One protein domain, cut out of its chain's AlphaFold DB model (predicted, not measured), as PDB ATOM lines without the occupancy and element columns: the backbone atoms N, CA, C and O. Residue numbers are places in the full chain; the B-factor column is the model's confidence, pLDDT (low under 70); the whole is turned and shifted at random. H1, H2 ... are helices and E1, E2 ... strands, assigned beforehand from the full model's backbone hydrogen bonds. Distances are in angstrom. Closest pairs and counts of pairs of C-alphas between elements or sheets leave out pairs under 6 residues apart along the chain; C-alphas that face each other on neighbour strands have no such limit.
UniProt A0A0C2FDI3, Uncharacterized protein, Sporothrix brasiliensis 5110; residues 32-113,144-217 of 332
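Overview. This is residues 32 to 113 and 144 to 217 of the 332 residues of an uncharacterized protein of Sporothrix brasiliensis 5110 (UniProt A0A0C2FDI3). A long, strongly twisted sheet of four strands, E5 E4 E7 E8, runs through the middle, with the helical hairpin H1 and H2 on one side and a small, loosely joined sheet, E3 E1 E2 E6, on the other. H1 covers E5 and E4 of the long sheet, while E1 and E2 of the small sheet come near E8, and E3 comes near both E8 and E5. The printed part has 156 residues, with two named helices and eight named strands in the order E1 E2 E3 E4 E5 E6 E7 H1 H2 E8. The long sheet is all antiparallel, the small one mixed, and the class is mixed, helices and strands. The whole is compact, with a radius of gyration of the C-alphas of 15.8 A and spans of 43 by 38 by 23 A.

Arrangement. Start at E1, residues 32 to 35, which forms an antiparallel hairpin with E2, residues 38 to 40; look for N 38 and O 35, 2.9 A apart. E3, residues 56 to 59, is antiparallel to E1, with N 32 and O 58 2.8 A apart. In the long sheet, E4, residues 68 to 78, and E5, residues 85 to 98, form a hairpin, with N 86 and O 77 2.7 A apart. E5 bends by 73 degrees at residue 95. E6, residues 103 to 109, meets E2 only at a point, where C-alphas 38 and 107 face each other at 4.5 A. E7, residues 159 to 168, is antiparallel to E4, with N 165 and O 71 2.8 A apart. H1, residues 177 to 187, is on the long sheet, two layers with a helix on one face; its height over the sheet is 10.4 A. H1 lies over E5 and E4, slantwise to the strands, at 36 degrees to E4 on the local plane; the closest C-alphas of H1 and E5 are those of Ala 186 and Met 92, 6.8 A. H2, residues 194 to 201, touches H1 at Ala 201 and Ala 178, their closest C-alphas at 4.1 A, with a steep tilt of 38 degrees, opposite ways. H2 only grazes the sheet, with residues 194 to 198. E8, residues 207 to 216, is an edge strand antiparallel to E7, with N 164 and O 211 2.7 A apart. The closest C-alphas of E8 and E2 are those of Phe 213 and Ile 40, 6.8 A. Every O i to N i+4 pair is within hydrogen-bond range in H2, and 6 of 7 are in H1.

Along the chain. Find C-alpha 32 at (181.911, 72.279, 182.255), where E1 begins. E4 runs 30.3 A; E5 starts at C-alpha 85, (157.704, 77.906, 172.027), and runs 34.0 A. E7 measures 29.6 A, H1 15.6 A, and E8 27.2 A, ending at C-alpha 216, (162.397, 80.693, 186.239).

Size, cuts and confidence. The C-alphas of Thr 81 and Gln 101, the two farthest apart, are 48.6 A apart. Residues 114 to 143 are not printed; C-alphas 113 and 144 stand 35.2 A apart across this cut. The link from E2 to E3 is long, 15 residues. The mean pLDDT of the printed part is 93.3; residues 109 to 113 are under 70.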
ATOM      1  N   VAL A  32     181.724  71.624 180.958       94.31
ATOM      2  CA  VAL A  32     181.911  72.279 182.255       94.31
ATOM      3  C   VAL A  32     181.544  73.746 182.099       94.31
ATOM      4  O   VAL A  32     182.160  74.440 181.289       94.31
ATOM      5  N   VAL A  33     180.561  74.214 182.868       94.62
ATOM      6  CA  VAL A  33     180.081  75.600 182.831       94.62
ATOM      7  C   VAL A  33     180.089  76.178 184.239       94.62
ATOM      8  O   VAL A  33     179.470  75.631 185.151       94.62
ATOM      9  N   ASP A  34     180.788  77.299 184.399       94.38
ATOM     10  CA  ASP A  34     180.862  78.048 185.648       94.38
ATOM     11  C   ASP A  34     180.370  79.484 185.463       94.38
ATOM     12  O   ASP A  34     180.853  80.213 184.589       94.38
ATOM     13  N   PHE A  35     179.474  79.914 186.348       93.81
ATOM     14  CA  PHE A  35     179.074  81.310 186.492       93.81
ATOM     15  C   PHE A  35     179.453  81.803 187.885       93.81
ATOM     16  O   PHE A  35     178.894  81.352 188.879       93.81
ATOM     17  N   GLY A  36     180.407  82.731 187.970       89.31
ATOM     18  CA  GLY A  36     180.776  83.365 189.237       89.31
ATOM     19  C   GLY A  36     181.208  82.381 190.332       89.31
ATOM     20  O   GLY A  36     180.855  82.593 191.489       89.31
ATOM     21  N   ASN A  37     181.959  81.327 189.985       87.38
ATOM     22  CA  ASN A  37     182.341  80.220 190.876       87.38
ATOM     23  C   ASN A  37     181.172  79.312 191.291       87.38
ATOM     24  O   ASN A  37     181.202  78.714 192.366       87.38
ATOM     25  N   THR A  38     180.127  79.220 190.473       89.88
ATOM     26  CA  THR A  38     179.060  78.228 190.626       89.88
ATOM     27  C   THR A  38     179.070  77.309 189.417       89.88
ATOM     28  O   THR A  38     178.842  77.765 188.293       89.88
ATOM     29  N   LEU A  39     179.310  76.018 189.650       90.12
ATOM     30  CA  LEU A  39     179.226  74.988 188.619       90.12
ATOM     31  C   LEU A  39     177.757  74.663 188.360       90.12
ATOM     32  O   LEU A  39     177.013  74.334 189.287       90.12
ATOM     33  N   ILE A  40     177.347  74.745 187.096       88.62
ATOM     34  CA  ILE A  40     175.966  74.503 186.684       88.62
ATOM     35  C   ILE A  40     175.903  73.242 185.826       88.62
ATOM     36  O   ILE A  40     176.722  73.063 184.927       88.62
ATOM     37  N   ASN A  41     174.934  72.369 186.110       86.56
ATOM     38  CA  ASN A  41     174.633  71.188 185.299       86.56
ATOM     39  C   ASN A  41     173.159  70.776 185.459       86.56
ATOM     40  O   ASN A  41     172.799  70.100 186.424       86.56
ATOM     41  N   GLY A  42     172.294  71.242 184.558       87.38
ATOM     42  CA  GLY A  42     170.871  70.883 184.492       87.38
ATOM     43  C   GLY A  42     169.972  71.479 185.582       87.38
ATOM     44  O   GLY A  42     168.854  71.012 185.785       87.38
ATOM     45  N   GLN A  43     170.451  72.478 186.323       87.31
ATOM     46  CA  GLN A  43     169.769  72.999 187.517       87.31
ATOM     47  C   GLN A  43     168.924  74.230 187.205       87.31
ATOM     48  O   GLN A  43     169.243  74.987 186.289       87.31
ATOM     49  N   VAL A  44     167.912  74.494 188.036       91.56
ATOM     50  CA  VAL A  44     167.283  75.819 188.094       91.56
ATOM     51  C   VAL A  44     168.221  76.771 188.831       91.56
ATOM     52  O   VAL A  44     168.655  76.479 189.945       91.56
ATOM     53  N   VAL A  45     168.531  77.911 188.223       93.06
ATOM     54  CA  VAL A  45     169.446  78.911 188.778       93.06
ATOM     55  C   VAL A  45     168.824  80.299 188.818       93.06
ATOM     56  O   VAL A  45     167.919  80.639 188.053       93.06
ATOM     57  N   ALA A  46     169.320  81.122 189.741       93.25
ATOM     58  CA  ALA A  46     168.851  82.487 189.906       93.25
ATOM     59  C   ALA A  46     169.301  83.375 188.735       93.25
ATOM     60  O   ALA A  46     170.439  83.298 188.270       93.25
ATOM     61  N   LYS A  47     168.421  84.282 188.295       93.62
ATOM     62  CA  LYS A  47     168.679  85.192 187.166       93.62
ATOM     63  C   LYS A  47     169.949  86.038 187.341       93.62
ATOM     64  O   LYS A  47     170.663  86.283 186.375       93.62
ATOM     65  N   ASN A  48     170.238  86.487 188.562       94.56
ATOM     66  CA  ASN A  48     171.417  87.304 188.857       94.56
ATOM     67  C   ASN A  48     172.737  86.527 188.715       94.56
ATOM     68  O   ASN A  48     173.734  87.127 188.322       94.56
ATOM     69  N   LEU A  49     172.747  85.216 188.983       94.81
ATOM     70  CA  LEU A  49     173.932  84.365 188.820       94.81
ATOM     71  C   LEU A  49     174.396  84.325 187.358       94.81
ATOM     72  O   LEU A  49     175.588  84.375 187.073       94.81
ATOM     73  N   VAL A  50     173.434  84.284 186.436       96.88
ATOM     74  CA  VAL A  50     173.651  84.164 184.987       96.88
ATOM     75  C   VAL A  50     173.498  85.501 184.253       96.88
ATOM     76  O   VAL A  50     173.339  85.540 183.033       96.88
ATOM     77  N   ALA A  51     173.548  86.624 184.976       96.94
ATOM     78  CA  ALA A  51     173.427  87.956 184.382       96.94
ATOM     79  C   ALA A  51     174.596  88.295 183.439       96.94
ATOM     80  O   ALA A  51     174.418  89.053 182.489       96.94
ATOM     81  N   ASN A  52     175.767  87.706 183.680       97.69
ATOM     82  CA  ASN A  52     176.944  87.798 182.819       97.69
ATOM     83  C   ASN A  52     177.218  86.444 182.158       97.69
ATOM     84  O   ASN A  52     176.754  85.417 182.647       97.69
ATOM     85  N   GLN A  53     177.998  86.443 181.075       97.00
ATOM     86  CA  GLN A  53     178.439  85.212 180.413       97.00
ATOM     87  C   GLN A  53     179.238  84.290 181.362       97.00
ATOM     88  O   GLN A  53     179.810  84.787 182.341       97.00
ATOM     89  N   PRO A  54     179.334  82.974 181.071       96.50
ATOM     90  CA  PRO A  54     180.132  82.044 181.868       96.50
ATOM     91  C   PRO A  54     181.565  82.543 182.082       96.50
ATOM     92  O   PRO A  54     182.213  83.022 181.147       96.50
ATOM     93  N   THR A  55     182.084  82.395 183.303       95.00
ATOM     94  CA  THR A  55     183.463  82.800 183.623       95.00
ATOM     95  C   THR A  55     184.475  81.731 183.228       95.00
ATOM     96  O   THR A  55     185.611  82.050 182.875       95.00
ATOM     97  N   LYS A  56     184.064  80.457 183.262       95.81
ATOM     98  CA  LYS A  56     184.866  79.321 182.807       95.81
ATOM     99  C   LYS A  56     183.983  78.373 182.010       95.81
ATOM    100  O   LYS A  56     182.865  78.054 182.407       95.81
ATOM    101  N   LEU A  57     184.532  77.915 180.894       96.19
ATOM    102  CA  LEU A  57     183.977  76.859 180.060       96.19
ATOM    103  C   LEU A  57     185.071  75.842 179.805       96.19
ATOM    104  O   LEU A  57     186.234  76.224 179.675       96.19
ATOM    105  N   GLY A  58     184.731  74.569 179.698       95.94
ATOM    106  CA  GLY A  58     185.730  73.557 179.390       95.94
ATOM    107  C   GLY A  58     185.160  72.162 179.279       95.94
ATOM    108  O   GLY A  58     183.959  71.954 179.384       95.94
ATOM    109  N   THR A  59     186.033  71.187 179.092       94.62
ATOM    110  CA  THR A  59     185.652  69.776 179.023       94.62
ATOM    111  C   THR A  59     186.458  68.967 180.026       94.62
ATOM    112  O   THR A  59     187.631  69.245 180.276       94.62
ATOM    113  N   THR A  60     185.848  67.939 180.613       91.75
ATOM    114  CA  THR A  60     186.527  67.049 181.579       91.75
ATOM    115  C   THR A  60     187.578  66.156 180.916       91.75
ATOM    116  O   THR A  60     188.499  65.664 181.566       91.75
ATOM    117  N   ARG A  61     187.473  65.973 179.596       91.25
ATOM    118  CA  ARG A  61     188.443  65.270 178.753       91.25
ATOM    119  C   ARG A  61     189.025  66.224 177.728       91.25
ATOM    120  O   ARG A  61     188.327  67.103 177.223       91.25
ATOM    121  N   ARG A  62     190.295  66.027 177.386       92.56
ATOM    122  CA  ARG A  62     190.933  66.795 176.320       92.56
ATOM    123  C   ARG A  62     190.319  66.400 174.982       92.56
ATOM    124  O   ARG A  62     190.323  65.220 174.637       92.56
ATOM    125  N   LEU A  63     189.816  67.377 174.236       94.31
ATOM    126  CA  LEU A  63     189.382  67.169 172.858       94.31
ATOM    127  C   LEU A  63     190.587  67.276 171.914       94.31
ATOM    128  O   LEU A  63     191.562  67.964 172.214       94.31
ATOM    129  N   THR A  64     190.521  66.591 170.775       93.62
ATOM    130  CA  THR A  64     191.592  66.581 169.761       93.62
ATOM    131  C   THR A  64     191.588  67.819 168.865       93.62
ATOM    132  O   THR A  64     192.578  68.073 168.184       93.62
ATOM    133  N   GLY A  65     190.486  68.572 168.852       94.38
ATOM    134  CA  GLY A  65     190.370  69.823 168.113       94.38
ATOM    135  C   GLY A  65     191.248  70.946 168.679       94.38
ATOM    136  O   GLY A  65     191.629  70.934 169.852       94.38
ATOM    137  N   ASN A  66     191.562  71.924 167.836       95.00
ATOM    138  CA  ASN A  66     192.341  73.117 168.164       95.00
ATOM    139  C   ASN A  66     191.532  74.424 168.104       95.00
ATOM    140  O   ASN A  66     192.026  75.437 168.592       95.00
ATOM    141  N   SER A  67     190.320  74.403 167.549       97.12
ATOM    142  CA  SER A  67     189.407  75.547 167.509       97.12
ATOM    143  C   SER A  67     187.978  75.077 167.754       97.12
ATOM    144  O   SER A  67     187.546  74.060 167.209       97.12
ATOM    145  N   PHE A  68     187.249  75.816 168.581       98.31
ATOM    146  CA  PHE A  68     185.888  75.498 168.983       98.31
ATOM    147  C   PHE A  68     184.993  76.734 168.938       98.31
ATOM    148  O   PHE A  68     185.443  77.870 169.100       98.31
ATOM    149  N   THR A  69     183.698  76.487 168.785       98.50
ATOM    150  CA  THR A  69     182.644  77.492 168.916       98.50
ATOM    151  C   THR A  69     181.676  77.061 170.005       98.50
ATOM    152  O   THR A  69     181.205  75.923 169.992       98.50
ATOM    153  N   VAL A  70     181.369  77.959 170.941       98.50
ATOM    154  CA  VAL A  70     180.285  77.763 171.913       98.50
ATOM    155  C   VAL A  70     179.039  78.511 171.453       98.50
ATOM    156  O   VAL A  70     179.130  79.642 170.977       98.50
ATOM    157  N   ILE A  71     177.881  77.872 171.596       98.56
ATOM    158  CA  ILE A  71     176.570  78.391 171.199       98.56
ATOM    159  C   ILE A  71     175.623  78.214 172.384       98.56
ATOM    160  O   ILE A  71     175.518  77.114 172.916       98.56
ATOM    161  N   MET A  72     174.928  79.272 172.793       98.25
ATOM    162  CA  MET A  72     173.923  79.234 173.855       98.25
ATOM    163  C   MET A  72     172.552  79.614 173.308       98.25
ATOM    164  O   MET A  72     172.410  80.667 172.685       98.25
ATOM    165  N   ILE A  73     171.548  78.782 173.572       98.00
ATOM    166  CA  ILE A  73     170.200  78.903 173.012       98.00
ATOM    167  C   ILE A  73     169.176  78.808 174.145       98.00
ATOM    168  O   ILE A  73     169.254  77.892 174.959       98.00
ATOM    169  N   ASP A  74     168.225  79.736 174.182       97.69
ATOM    170  CA  ASP A  74     166.970  79.595 174.927       97.69
ATOM    171  C   ASP A  74     165.990  78.794 174.067       97.69
ATOM    172  O   ASP A  74     165.751  79.166 172.915       97.69
ATOM    173  N   LEU A  75     165.481  77.681 174.591       96.25
ATOM    174  CA  LEU A  75     164.619  76.749 173.859       96.25
ATOM    175  C   LEU A  75     163.118  77.010 174.044       96.25
ATOM    176  O   LEU A  75     162.302  76.364 173.389       96.25
ATOM    177  N   ASP A  76     162.756  77.941 174.926       96.50
ATOM    178  CA  ASP A  76     161.414  78.017 175.498       96.50
ATOM    179  C   ASP A  76     160.758  79.396 175.313       96.50
ATOM    180  O   ASP A  76     159.853  79.770 176.055       96.50
ATOM    181  N   ILE A  77     161.159  80.163 174.290       95.38
ATOM    182  CA  ILE A  77     160.609  81.502 174.033       95.38
ATOM    183  C   ILE A  77     159.117  81.403 173.689       95.38
ATOM    184  O   ILE A  77     158.773  80.851 172.643       95.38
ATOM    185  N   PRO A  78     158.203  81.974 174.489       93.62
ATOM    186  CA  PRO A  78     156.776  81.805 174.260       93.62
ATOM    187  C   PRO A  78     156.307  82.556 173.011       93.62
ATOM    188  O   PRO A  78     156.514  83.766 172.877       93.62
ATOM    189  N   THR A  79     155.592  81.862 172.128       92.19
ATOM    190  CA  THR A  79     154.990  82.461 170.925       92.19
ATOM    191  C   THR A  79     153.594  83.026 171.212       92.19
ATOM    192  O   THR A  79     153.099  82.963 172.339       92.19
ATOM    193  N   ASN A  80     152.936  83.594 170.200       88.00
ATOM    194  CA  ASN A  80     151.532  84.011 170.306       88.00
ATOM    195  C   ASN A  80     150.553  82.828 170.253       88.00
ATOM    196  O   ASN A  80     149.380  83.001 170.574       88.00
ATOM    197  N   THR A  81     151.025  81.636 169.882       87.00
ATOM    198  CA  THR A  81     150.216  80.420 169.888       87.00
ATOM    199  C   THR A  81     150.355  79.736 171.251       87.00
ATOM    200  O   THR A  81     151.469  79.361 171.629       87.00
ATOM    201  N   PRO A  82     149.260  79.560 172.015       82.75
ATOM    202  CA  PRO A  82     149.318  78.924 173.327       82.75
ATOM    203  C   PRO A  82     149.999  77.553 173.282       82.75
ATOM    204  O   PRO A  82     149.688  76.723 172.431       82.75
ATOM    205  N   GLY A  83     150.938  77.326 174.202       83.69
ATOM    206  CA  GLY A  83     151.684  76.070 174.305       83.69
ATOM    207  C   GLY A  83     152.792  75.876 173.265       83.69
ATOM    208  O   GLY A  83     153.484  74.867 173.336       83.69
ATOM    209  N   GLN A  84     152.995  76.816 172.333       91.44
ATOM    210  CA  GLN A  84     154.122  76.771 171.399       91.44
ATOM    211  C   GLN A  84     155.249  77.702 171.838       91.44
ATOM    212  O   GLN A  84     155.027  78.889 172.117       91.44
ATOM    213  N   THR A  85     156.463  77.167 171.814       94.69
ATOM    214  CA  THR A  85     157.704  77.906 172.027       94.69
ATOM    215  C   THR A  85     158.492  78.050 170.722       94.69
ATOM    216  O   THR A  85     158.251  77.360 169.731       94.69
ATOM    217  N   SER A  86     159.412  79.004 170.716       95.62
ATOM    218  CA  SER A  86     160.445  79.221 169.709       95.62
ATOM    219  C   SER A  86     161.799  79.275 170.417       95.62
ATOM    220  O   SER A  86     161.881  79.152 171.638       95.62
ATOM    221  N   THR A  87     162.869  79.491 169.663       97.00
ATOM    222  CA  THR A  87     164.227  79.560 170.195       97.00
ATOM    223  C   THR A  87     164.825  80.959 170.074       97.00
ATOM    224  O   THR A  87     164.426  81.765 169.225       97.00
ATOM    225  N   LEU A  88     165.819  81.257 170.908       98.06
ATOM    226  CA  LEU A  88     166.619  82.477 170.813       98.06
ATOM    227  C   LEU A  88     168.102  82.174 171.023       98.06
ATOM    228  O   LEU A  88     168.487  81.582 172.026       98.06
ATOM    229  N   LEU A  89     168.956  82.642 170.113       98.62
ATOM    230  CA  LEU A  89     170.404  82.636 170.308       98.62
ATOM    231  C   LEU A  89     170.811  83.693 171.347       98.62
ATOM    232  O   LEU A  89     170.776  84.903 171.093       98.62
ATOM    233  N   HIS A  90     171.256  83.226 172.508       98.56
ATOM    234  CA  HIS A  90     171.724  84.068 173.606       98.56
ATOM    235  C   HIS A  90     173.175  84.491 173.438       98.56
ATOM    236  O   HIS A  90     173.516  85.638 173.726       98.56
ATOM    237  N   TRP A  91     174.030  83.586 172.969       98.81
ATOM    238  CA  TRP A  91     175.457  83.845 172.851       98.81
ATOM    239  C   TRP A  91     176.100  82.912 171.835       98.81
ATOM    240  O   TRP A  91     175.750  81.736 171.754       98.81
ATOM    241  N   MET A  92     177.057  83.435 171.077       98.75
ATOM    242  CA  MET A  92     177.936  82.637 170.238       98.75
ATOM    243  C   MET A  92     179.338  83.229 170.284       98.75
ATOM    244  O   MET A  92     179.534  84.390 169.916       98.75
ATOM    245  N   GLN A  93     180.307  82.425 170.710       98.44
ATOM    246  CA  GLN A  93     181.722  82.781 170.710       98.44
ATOM    247  C   GLN A  93     182.488  81.748 169.893       98.44
ATOM    248  O   GLN A  93     182.450  80.555 170.192       98.44
ATOM    249  N   THR A  94     183.179  82.232 168.869       97.69
ATOM    250  CA  THR A  94     184.050  81.445 167.998       97.69
ATOM    251  C   THR A  94     185.503  81.557 168.458       97.69
ATOM    252  O   THR A  94     185.819  82.317 169.380       97.69
ATOM    253  N   ASP A  95     186.376  80.790 167.803       96.38
ATOM    254  CA  ASP A  95     187.830  80.825 167.995       96.38
ATOM    255  C   ASP A  95     188.278  80.542 169.440       96.38
ATOM    256  O   ASP A  95     189.220  81.127 169.979       96.38
ATOM    257  N   LEU A  96     187.570  79.623 170.100       97.88
ATOM    258  CA  LEU A  96     187.968  79.121 171.406       97.88
ATOM    259  C   LEU A  96     189.023  78.028 171.245       97.88
ATOM    260  O   LEU A  96     188.833  77.080 170.490       97.88
ATOM    261  N   ALA A  97     190.098  78.107 172.020       97.06
ATOM    262  CA  ALA A  97     191.116  77.066 172.111       97.06
ATOM    263  C   ALA A  97     191.095  76.417 173.498       97.06
ATOM    264  O   ALA A  97     190.940  77.102 174.511       97.06
ATOM    265  N   LEU A  98     191.286  75.099 173.565       96.31
ATOM    266  CA  LEU A  98     191.444  74.402 174.843       96.31
ATOM    267  C   LEU A  98     192.798  74.715 175.486       96.31
ATOM    268  O   LEU A  98     193.828  74.816 174.814       96.31
ATOM    269  N   SER A  99     192.817  74.794 176.814       95.69
ATOM    270  CA  SER A  99     194.047  74.896 177.581       95.69
ATOM    271  C   SER A  99     194.908  73.638 177.385       95.69
ATOM    272  O   SER A  99     194.378  72.526 177.331       95.69
ATOM    273  N   PRO A 100     196.249  73.766 177.315       92.00
ATOM    274  CA  PRO A 100     197.135  72.607 177.151       92.00
ATOM    275  C   PRO A 100     197.087  71.630 178.332       92.00
ATOM    276  O   PRO A 100     197.343  70.439 178.174       92.00
ATOM    277  N   GLN A 101     196.773  72.150 179.517       94.06
ATOM    278  CA  GLN A 101     196.689  71.414 180.770       94.06
ATOM    279  C   GLN A 101     195.299  71.589 181.366       94.06
ATOM    280  O   GLN A 101     194.663  72.631 181.180       94.06
ATOM    281  N   ALA A 102     194.839  70.568 182.082       93.81
ATOM    282  CA  ALA A 102     193.607  70.673 182.834       93.81
ATOM    283  C   ALA A 102     193.817  71.546 184.078       93.81
ATOM    284  O   ALA A 102     194.836  71.445 184.760       93.81
ATOM    285  N   SER A 103     192.827  72.375 184.377       92.81
ATOM    286  CA  SER A 103     192.786  73.255 185.539       92.81
ATOM    287  C   SER A 103     191.729  72.767 186.521       92.81
ATOM    288  O   SER A 103     190.696  72.224 186.122       92.81
ATOM    289  N   ARG A 104     191.951  73.006 187.817       89.12
ATOM    290  CA  ARG A 104     190.908  72.820 188.831       89.12
ATOM    291  C   ARG A 104     189.889  73.951 188.715       89.12
ATOM    292  O   ARG A 104     190.222  75.118 188.912       89.12
ATOM    293  N   VAL A 105     188.651  73.590 188.426       84.44
ATOM    294  CA  VAL A 105     187.475  74.443 188.544       84.44
ATOM    295  C   VAL A 105     186.854  74.139 189.894       84.44
ATOM    296  O   VAL A 105     186.360  73.041 190.137       84.44
ATOM    297  N   VAL A 106     186.962  75.100 190.801       80.44
ATOM    298  CA  VAL A 106     186.284  75.052 192.093       80.44
ATOM    299  C   VAL A 106     185.053  75.921 191.955       80.44
ATOM    300  O   VAL A 106     185.189  77.107 191.643       80.44
ATOM    301  N   GLY A 107     183.888  75.329 192.171       75.31
ATOM    302  CA  GLY A 107     182.647  76.072 192.235       75.31
ATOM    303  C   GLY A 107     181.684  75.444 193.223       75.31
ATOM    304  O   GLY A 107     181.719  74.239 193.468       75.31
ATOM    305  N   SER A 108     180.816  76.260 193.799       70.62
ATOM    306  CA  SER A 108     179.666  75.749 194.534       70.62
ATOM    307  C   SER A 108     178.746  75.046 193.539       70.62
ATOM    308  O   SER A 108     178.499  75.563 192.450       70.62
ATOM    309  N   THR A 109     178.242  73.866 193.872       63.16
ATOM    310  CA  THR A 109     177.121  73.276 193.132       63.16
ATOM    311  C   THR A 109     175.828  73.636 193.839       63.16
ATOM    312  O   THR A 109     175.727  73.431 195.046       63.16
ATOM    313  N   ASN A 110     174.802  74.064 193.097       56.78
ATOM    314  CA  ASN A 110     173.435  74.082 193.640       56.78
ATOM    315  C   ASN A 110     172.821  72.664 193.652       56.78
ATOM    316  O   ASN A 110     171.654  72.476 193.990       56.78
ATOM    317  N   SER A 111     173.619  71.648 193.301       49.09
ATOM    318  CA  SER A 111     173.271  70.236 193.382       49.09
ATOM    319  C   SER A 111     173.274  69.799 194.835       49.09
ATOM    320  O   SER A 111     174.334  69.606 195.423       49.09
ATOM    321  N   GLY A 112     172.104  69.475 195.376       44.97
ATOM    322  CA  GLY A 112     171.997  68.527 196.491       44.97
ATOM    323  C   GLY A 112     172.422  67.095 196.110       44.97
ATOM    324  O   GLY A 112     171.864  66.143 196.636       44.97
ATOM    325  N   ALA A 113     173.348  66.920 195.160       42.50
ATOM    326  CA  ALA A 113     173.683  65.649 194.527       42.50
ATOM    327  C   ALA A 113     175.187  65.561 194.214       42.50
ATOM    328  O   ALA A 113     175.606  65.678 193.069       42.50
ATOM    329  N   ALA A 144     180.551  86.293 167.909       98.25
ATOM    330  CA  ALA A 144     179.680  86.325 166.733       98.25
ATOM    331  C   ALA A 144     178.252  86.769 167.098       98.25
ATOM    332  O   ALA A 144     177.598  87.482 166.340       98.25
ATOM    333  N   ALA A 145     177.797  86.398 168.298       98.56
ATOM    334  CA  ALA A 145     176.606  86.942 168.930       98.56
ATOM    335  C   ALA A 145     176.929  87.285 170.394       98.56
ATOM    336  O   ALA A 145     177.091  86.362 171.194       98.56
ATOM    337  N   PRO A 146     177.013  88.578 170.778       98.56
ATOM    338  CA  PRO A 146     177.208  88.992 172.168       98.56
ATOM    339  C   PRO A 146     176.210  88.361 173.142       98.56
ATOM    340  O   PRO A 146     175.054  88.138 172.776       98.56
ATOM    341  N   TYR A 147     176.653  88.107 174.373       98.62
ATOM    342  CA  TYR A 147     175.836  87.477 175.407       98.62
ATOM    343  C   TYR A 147     174.618  88.338 175.770       98.62
ATOM    344  O   TYR A 147     174.759  89.507 176.126       98.62
ATOM    345  N   ILE A 148     173.431  87.739 175.707       98.31
ATOM    346  CA  ILE A 148     172.194  88.278 176.277       98.31
ATOM    347  C   ILE A 148     171.906  87.490 177.551       98.31
ATOM    348  O   ILE A 148     171.899  86.259 177.536       98.31
ATOM    349  N   SER A 149     171.654  88.183 178.655       97.88
ATOM    350  CA  SER A 149     171.321  87.522 179.913       97.88
ATOM    351  C   SER A 149     169.950  86.832 179.852       97.88
ATOM    352  O   SER A 149     169.013  87.373 179.257       97.88
ATOM    353  N   PRO A 150     169.799  85.645 180.470       98.12
ATOM    354  CA  PRO A 150     168.504  85.012 180.682       98.12
ATOM    355  C   PRO A 150     167.485  85.965 181.313       98.12
ATOM    356  O   PRO A 150     167.741  86.605 182.338       98.12
ATOM    357  N   ASN A 151     166.310  86.064 180.696       96.56
ATOM    358  CA  ASN A 151     165.218  86.912 181.167       96.56
ATOM    359  C   ASN A 151     163.861  86.344 180.718       96.56
ATOM    360  O   ASN A 151     163.186  86.974 179.899       96.56
ATOM    361  N   PRO A 152     163.467  85.156 181.216       96.00
ATOM    362  CA  PRO A 152     162.181  84.564 180.864       96.00
ATOM    363  C   PRO A 152     161.041  85.553 181.177       96.00
ATOM    364  O   PRO A 152     161.003  86.116 182.281       96.00
ATOM    365  N   PRO A 153     160.124  85.826 180.232       93.31
ATOM    366  CA  PRO A 153     158.973  86.681 180.482       93.31
ATOM    367  C   PRO A 153     158.022  86.026 181.489       93.31
ATOM    368  O   PRO A 153     158.060  84.823 181.726       93.31
ATOM    369  N   ALA A 154     157.112  86.813 182.055       91.12
ATOM    370  CA  ALA A 154     156.053  86.298 182.917       91.12
ATOM    371  C   ALA A 154     154.929  85.662 182.074       91.12
ATOM    372  O   ALA A 154     153.771  86.037 182.186       91.12
ATOM    373  N   ARG A 155     155.263  84.747 181.161       89.50
ATOM    374  CA  ARG A 155     154.334  84.038 180.265       89.50
ATOM    375  C   ARG A 155     154.707  82.563 180.244       89.50
ATOM    376  O   ARG A 155     155.867  82.236 180.437       89.50
ATOM    377  N   LEU A 156     153.740  81.673 180.024       89.12
ATOM    378  CA  LEU A 156     154.027  80.236 179.999       89.12
ATOM    379  C   LEU A 156     154.888  79.850 178.779       89.12
ATOM    380  O   LEU A 156     154.521  80.256 177.673       89.12
ATOM    381  N   PRO A 157     155.941  79.023 178.960       93.12
ATOM    382  CA  PRO A 157     156.426  78.487 180.239       93.12
ATOM    383  C   PRO A 157     157.204  79.533 181.061       93.12
ATOM    384  O   PRO A 157     158.060  80.231 180.542       93.12
ATOM    385  N   LEU A 158     156.954  79.614 182.376       92.81
ATOM    386  CA  LEU A 158     157.676  80.561 183.248       92.81
ATOM    387  C   LEU A 158     159.148  80.186 183.457       92.81
ATOM    388  O   LEU A 158     159.941  81.020 183.890       92.81
ATOM    389  N   SER A 159     159.504  78.928 183.202       95.19
ATOM    390  CA  SER A 159     160.875  78.449 183.267       95.19
ATOM    391  C   SER A 159     161.377  78.158 181.867       95.19
ATOM    392  O   SER A 159     160.762  77.371 181.157       95.19
ATOM    393  N   HIS A 160     162.502  78.764 181.513       96.62
ATOM    394  CA  HIS A 160     163.151  78.570 180.224       96.62
ATOM    395  C   HIS A 160     164.413  77.731 180.378       96.62
ATOM    396  O   HIS A 160     165.136  77.874 181.371       96.62
ATOM    397  N   THR A 161     164.674  76.882 179.393       96.44
ATOM    398  CA  THR A 161     165.855  76.031 179.276       96.44
ATOM    399  C   THR A 161     166.884  76.717 178.392       96.44
ATOM    400  O   THR A 161     166.670  76.926 177.198       96.44
ATOM    401  N   TYR A 162     168.033  77.021 178.978       97.38
ATOM    402  CA  TYR A 162     169.183  77.580 178.290       97.38
ATOM    403  C   TYR A 162     170.200  76.471 178.074       97.38
ATOM    404  O   TYR A 162     170.833  76.017 179.028       97.38
ATOM    405  N   ALA A 163     170.367  76.038 176.830       96.56
ATOM    406  CA  ALA A 163     171.315  75.000 176.454       96.56
ATOM    407  C   ALA A 163     172.592  75.617 175.870       96.56
ATOM    408  O   ALA A 163     172.530  76.571 175.098       96.56
ATOM    409  N   GLN A 164     173.748  75.084 176.255       97.06
ATOM    410  CA  GLN A 164     175.067  75.433 175.744       97.06
ATOM    411  C   GLN A 164     175.637  74.258 174.955       97.06
ATOM    412  O   GLN A 164     175.614  73.120 175.412       97.06
ATOM    413  N   PHE A 165     176.207  74.553 173.797       97.06
ATOM    414  CA  PHE A 165     176.704  73.585 172.833       97.06
ATOM    415  C   PHE A 165     178.133  73.938 172.455       97.06
ATOM    416  O   PHE A 165     178.416  75.096 172.160       97.06
ATOM    417  N   LEU A 166     179.020  72.948 172.434       97.88
ATOM    418  CA  LEU A 166     180.393  73.093 171.970       97.88
ATOM    419  C   LEU A 166     180.565  72.363 170.644       97.88
ATOM    420  O   LEU A 166     180.360  71.152 170.567       97.88
ATOM    421  N   VAL A 167     180.973  73.098 169.618       98.06
ATOM    422  CA  VAL A 167     181.199  72.592 168.263       98.06
ATOM    423  C   VAL A 167     182.693  72.647 167.956       98.06
ATOM    424  O   VAL A 167     183.322  73.687 168.139       98.06
ATOM    425  N   ASP A 168     183.263  71.541 167.487       97.88
ATOM    426  CA  ASP A 168     184.620  71.465 166.945       97.88
ATOM    427  C   ASP A 168     184.678  72.149 165.572       97.88
ATOM    428  O   ASP A 168     184.151  71.647 164.579       97.88
ATOM    429  N   THR A 169     185.340  73.302 165.522       97.94
ATOM    430  CA  THR A 169     185.558  74.099 164.309       97.94
ATOM    431  C   THR A 169     187.002  74.013 163.817       97.94
ATOM    432  O   THR A 169     187.461  74.861 163.053       97.94
ATOM    433  N   SER A 170     187.740  72.988 164.247       97.31
ATOM    434  CA  SER A 170     189.136  72.787 163.865       97.31
ATOM    435  C   SER A 170     189.300  72.631 162.358       97.31
ATOM    436  O   SER A 170     188.549  71.912 161.700       97.31
ATOM    437  N   GLY A 171     190.325  73.285 161.816       95.06
ATOM    438  CA  GLY A 171     190.625  73.264 160.383       95.06
ATOM    439  C   GLY A 171     189.725  74.160 159.524       95.06
ATOM    440  O   GLY A 171     189.955  74.251 158.320       95.06
ATOM    441  N   LEU A 172     188.740  74.849 160.110       96.69
ATOM    442  CA  LEU A 172     187.962  75.860 159.400       96.69
ATOM    443  C   LEU A 172     188.725  77.188 159.371       96.69
ATOM    444  O   LEU A 172     189.132  77.706 160.408       96.69
ATOM    445  N   SER A 173     188.884  77.768 158.184       94.50
ATOM    446  CA  SER A 173     189.295  79.168 158.048       94.50
ATOM    447  C   SER A 173     188.094  80.099 158.228       94.50
ATOM    448  O   SER A 173     186.946  79.692 158.021       94.50
ATOM    449  N   ALA A 174     188.351  81.372 158.541       91.50
ATOM    450  CA  ALA A 174     187.308  82.398 158.630       91.50
ATOM    451  C   ALA A 174     186.495  82.539 157.326       91.50
ATOM    452  O   ALA A 174     185.313  82.865 157.357       91.50
ATOM    453  N   GLN A 175     187.123  82.255 156.183       94.31
ATOM    454  CA  GLN A 175     186.537  82.332 154.844       94.31
ATOM    455  C   GLN A 175     185.847  81.032 154.411       94.31
ATOM    456  O   GLN A 175     185.209  81.000 153.360       94.31
ATOM    457  N   SER A 176     185.971  79.947 155.177       97.38
ATOM    458  CA  SER A 176     185.289  78.697 154.845       97.38
ATOM    459  C   SER A 176     183.773  78.894 154.846       97.38
ATOM    460  O   SER A 176     183.233  79.626 155.676       97.38
ATOM    461  N   THR A 177     183.067  78.218 153.935       97.94
ATOM    462  CA  THR A 177     181.598  78.270 153.874       97.94
ATOM    463  C   THR A 177     180.975  77.891 155.215       97.94
ATOM    464  O   THR A 177     180.077  78.579 155.676       97.94
ATOM    465  N   ALA A 178     181.508  76.866 155.889       98.00
ATOM    466  CA  ALA A 178     181.031  76.428 157.199       98.00
ATOM    467  C   ALA A 178     181.120  77.535 158.263       98.00
ATOM    468  O   ALA A 178     180.150  77.777 158.983       98.00
ATOM    469  N   MET A 179     182.258  78.240 158.346       97.44
ATOM    470  CA  MET A 179     182.411  79.348 159.291       97.44
ATOM    471  C   MET A 179     181.503  80.522 158.919       97.44
ATOM    472  O   MET A 179     180.832  81.070 159.788       97.44
ATOM    473  N   GLN A 180     181.401  80.865 157.632       98.00
ATOM    474  CA  GLN A 180     180.474  81.900 157.170       98.00
ATOM    475  C   GLN A 180     179.016  81.559 157.519       98.00
ATOM    476  O   GLN A 180     178.306  82.426 158.015       98.00
ATOM    477  N   THR A 181     178.585  80.301 157.369       98.25
ATOM    478  CA  THR A 181     177.246  79.845 157.778       98.25
ATOM    479  C   THR A 181     176.995  80.067 159.268       98.25
ATOM    480  O   THR A 181     175.942  80.592 159.627       98.25
ATOM    481  N   LEU A 182     177.954  79.724 160.138       98.00
ATOM    482  CA  LEU A 182     177.842  79.993 161.576       98.00
ATOM    483  C   LEU A 182     177.730  81.499 161.859       98.00
ATOM    484  O   LEU A 182     176.835  81.921 162.590       98.00
ATOM    485  N   MET A 183     178.598  82.308 161.245       97.69
ATOM    486  CA  MET A 183     178.625  83.761 161.440       97.69
ATOM    487  C   MET A 183     177.347  84.440 160.935       97.69
ATOM    488  O   MET A 183     176.829  85.334 161.599       97.69
ATOM    489  N   THR A 184     176.802  84.007 159.798       97.81
ATOM    490  CA  THR A 184     175.516  84.492 159.282       97.81
ATOM    491  C   THR A 184     174.370  84.084 160.201       97.81
ATOM    492  O   THR A 184     173.554  84.929 160.563       97.81
ATOM    493  N   ALA A 185     174.326  82.826 160.649       97.56
ATOM    494  CA  ALA A 185     173.293  82.364 161.574       97.56
ATOM    495  C   ALA A 185     173.321  83.124 162.912       97.56
ATOM    496  O   ALA A 185     172.272  83.359 163.511       97.56
ATOM    497  N   ALA A 186     174.500  83.564 163.366       97.94
ATOM    498  CA  ALA A 186     174.653  84.363 164.581       97.94
ATOM    499  C   ALA A 186     173.954  85.737 164.513       97.94
ATOM    500  O   ALA A 186     173.587  86.299 165.549       97.94
ATOM    501  N   GLN A 187     173.737  86.269 163.305       97.00
ATOM    502  CA  GLN A 187     173.046  87.544 163.084       97.00
ATOM    503  C   GLN A 187     171.526  87.414 163.274       97.00
ATOM    504  O   GLN A 187     170.868  88.364 163.699       97.00
ATOM    505  N   THR A 188     170.963  86.230 163.017       95.12
ATOM    506  CA  THR A 188     169.535  85.931 163.172       95.12
ATOM    507  C   THR A 188     169.291  85.139 164.447       95.12
ATOM    508  O   THR A 188     169.399  83.915 164.474       95.12
ATOM    509  N   ARG A 189     168.963  85.841 165.535       96.88
ATOM    510  CA  ARG A 189     168.860  85.199 166.851       96.88
ATOM    511  C   ARG A 189     167.533  84.493 167.108       96.88
ATOM    512  O   ARG A 189     167.535  83.468 167.776       96.88
ATOM    513  N   GLN A 190     166.412  85.051 166.658       97.19
ATOM    514  CA  GLN A 190     165.086  84.465 166.891       97.19
ATOM    515  C   GLN A 190     164.850  83.280 165.954       97.19
ATOM    516  O   GLN A 190     165.205  83.349 164.779       97.19
ATOM    517  N   GLY A 191     164.242  82.210 166.464       96.25
ATOM    518  CA  GLY A 191     164.025  80.976 165.706       96.25
ATOM    519  C   GLY A 191     165.326  80.251 165.347       96.25
ATOM    520  O   GLY A 191     165.359  79.497 164.377       96.25
ATOM    521  N   PHE A 192     166.410  80.491 166.093       97.44
ATOM    522  CA  PHE A 192     167.700  79.853 165.855       97.44
ATOM    523  C   PHE A 192     167.596  78.323 165.965       97.44
ATOM    524  O   PHE A 192     167.378  77.772 167.047       97.44
ATOM    525  N   ASN A 193     167.780  77.625 164.843       95.75
ATOM    526  CA  ASN A 193     167.730  76.168 164.772       95.75
ATOM    527  C   ASN A 193     169.149  75.598 164.641       95.75
ATOM    528  O   ASN A 193     169.727  75.589 163.553       95.75
ATOM    529  N   LEU A 194     169.707  75.102 165.750       95.69
ATOM    530  CA  LEU A 194     171.072  74.571 165.774       95.69
ATOM    531  C   LEU A 194     171.271  73.426 164.780       95.69
ATOM    532  O   LEU A 194     172.263  73.417 164.061       95.69
ATOM    533  N   GLN A 195     170.341  72.471 164.725       95.19
ATOM    534  CA  GLN A 195     170.463  71.310 163.846       95.19
ATOM    535  C   GLN A 195     170.546  71.737 162.379       95.19
ATOM    536  O   GLN A 195     171.434  71.280 161.662       95.19
ATOM    537  N   GLN A 196     169.667  72.645 161.950       96.19
ATOM    538  CA  GLN A 196     169.670  73.172 160.589       96.19
ATOM    539  C   GLN A 196     170.960  73.940 160.289       96.19
ATOM    540  O   GLN A 196     171.558  73.730 159.236       96.19
ATOM    541  N   VAL A 197     171.423  74.785 161.216       97.62
ATOM    542  CA  VAL A 197     172.670  75.548 161.056       97.62
ATOM    543  C   VAL A 197     173.872  74.608 160.931       97.62
ATOM    544  O   VAL A 197     174.674  74.754 160.009       97.62
ATOM    545  N   LEU A 198     173.981  73.598 161.799       97.06
ATOM    546  CA  LEU A 198     175.054  72.605 161.726       97.06
ATOM    547  C   LEU A 198     174.956  71.755 160.457       97.06
ATOM    548  O   LEU A 198     175.982  71.440 159.864       97.06
ATOM    549  N   GLN A 199     173.752  71.405 160.006       96.81
ATOM    550  CA  GLN A 199     173.548  70.689 158.748       96.81
ATOM    551  C   GLN A 199     174.005  71.512 157.544       96.81
ATOM    552  O   GLN A 199     174.752  71.002 156.711       96.81
ATOM    553  N   GLN A 200     173.620  72.785 157.477       97.62
ATOM    554  CA  GLN A 200     174.028  73.700 156.409       97.62
ATOM    555  C   GLN A 200     175.539  73.959 156.412       97.62
ATOM    556  O   GLN A 200     176.141  74.073 155.348       97.62
ATOM    557  N   ALA A 201     176.162  74.002 157.591       97.75
ATOM    558  CA  ALA A 201     177.604  74.175 157.732       97.75
ATOM    559  C   ALA A 201     178.410  72.875 157.514       97.75
ATOM    560  O   ALA A 201     179.637  72.923 157.484       97.75
ATOM    561  N   GLY A 202     177.762  71.708 157.399       97.44
ATOM    562  CA  GLY A 202     178.452  70.412 157.346       97.44
ATOM    563  C   GLY A 202     179.105  69.997 158.676       97.44
ATOM    564  O   GLY A 202     180.093  69.267 158.685       97.44
ATOM    565  N   LEU A 203     178.567  70.468 159.804       96.50
ATOM    566  CA  LEU A 203     179.104  70.320 161.164       96.50
ATOM    567  C   LEU A 203     178.231  69.446 162.083       96.50
ATOM    568  O   LEU A 203     178.411  69.459 163.299       96.50
ATOM    569  N   THR A 204     177.290  68.662 161.550       92.62
ATOM    570  CA  THR A 204     176.380  67.821 162.361       92.62
ATOM    571  C   THR A 204     177.115  66.852 163.287       92.62
ATOM    572  O   THR A 204     176.722  66.687 164.436       92.62
ATOM    573  N   ASN A 205     178.229  66.279 162.826       91.69
ATOM    574  CA  ASN A 205     179.066  65.354 163.602       91.69
ATOM    575  C   ASN A 205     180.186  66.060 164.386       91.69
ATOM    576  O   ASN A 205     181.130  65.416 164.840       91.69
ATOM    577  N   LYS A 206     180.133  67.392 164.484       95.75
ATOM    578  CA  LYS A 206     181.143  68.217 165.158       95.75
ATOM    579  C   LYS A 206     180.671  68.768 166.491       95.75
ATOM    580  O   LYS A 206     181.426  69.468 167.153       95.75
ATOM    581  N   LEU A 207     179.455  68.446 166.912       95.19
ATOM    582  CA  LEU A 207     179.001  68.764 168.253       95.19
ATOM    583  C   LEU A 207     179.667  67.802 169.258       95.19
ATOM    584  O   LEU A 207     179.475  66.591 169.185       95.19
ATOM    585  N   VAL A 208     180.496  68.340 170.155       95.38
ATOM    586  CA  VAL A 208     181.445  67.560 170.977       95.38
ATOM    587  C   VAL A 208     181.151  67.579 172.470       95.38
ATOM    588  O   VAL A 208     181.603  66.680 173.171       95.38
ATOM    589  N   ALA A 209     180.426  68.580 172.965       95.12
ATOM    590  CA  ALA A 209     179.970  68.643 174.349       95.12
ATOM    591  C   ALA A 209     178.756  69.564 174.465       95.12
ATOM    592  O   ALA A 209     178.550  70.430 173.608       95.12
ATOM    593  N   ALA A 210     177.976  69.408 175.528       95.69
ATOM    594  CA  ALA A 210     176.883  70.317 175.831       95.69
ATOM    595  C   ALA A 210     176.580  70.366 177.341       95.69
ATOM    596  O   ALA A 210     177.097  69.564 178.120       95.69
ATOM    597  N   ASN A 211     175.811  71.368 177.756       94.44
ATOM    598  CA  ASN A 211     175.267  71.535 179.105       94.44
ATOM    599  C   ASN A 211     173.956  72.328 178.987       94.44
ATOM    600  O   ASN A 211     173.679  72.926 177.948       94.44
ATOM    601  N   PHE A 212     173.128  72.346 180.021       95.31
ATOM    602  CA  PHE A 212     171.974  73.227 180.086       95.31
ATOM    603  C   PHE A 212     171.677  73.659 181.519       95.31
ATOM    604  O   PHE A 212     172.147  73.071 182.489       95.31
ATOM    605  N   PHE A 213     170.853  74.686 181.656       94.88
ATOM    606  CA  PHE A 213     170.275  75.093 182.928       94.88
ATOM    607  C   PHE A 213     168.928  75.759 182.711       94.88
ATOM    608  O   PHE A 213     168.566  76.112 181.588       94.88
ATOM    609  N   ASN A 214     168.201  75.969 183.800       96.06
ATOM    610  CA  ASN A 214     166.883  76.571 183.765       96.06
ATOM    611  C   ASN A 214     166.888  77.892 184.535       96.06
ATOM    612  O   ASN A 214     167.513  78.007 185.588       96.06
ATOM    613  N   VAL A 215     166.171  78.892 184.032       96.25
ATOM    614  CA  VAL A 215     165.872  80.123 184.782       96.25
ATOM    615  C   VAL A 215     164.369  80.280 184.825       96.25
ATOM    616  O   VAL A 215     163.705  80.158 183.797       96.25
ATOM    617  N   THR A 216     163.836  80.555 186.012       95.88
ATOM    618  CA  THR A 216     162.397  80.693 186.239       95.88
ATOM    619  C   THR A 216     162.039  82.136 186.563       95.88
ATOM    620  O   THR A 216     162.682  82.774 187.398       95.88
ATOM    621  N   ASN A 217     160.992  82.649 185.922       92.62
ATOM    622  CA  ASN A 217     160.327  83.877 186.327       92.62
ATOM    623  C   ASN A 217     159.347  83.568 187.478       92.62
ATOM    624  O   ASN A 217     158.403  82.807 187.265       92.62
TER     625      ASN A 217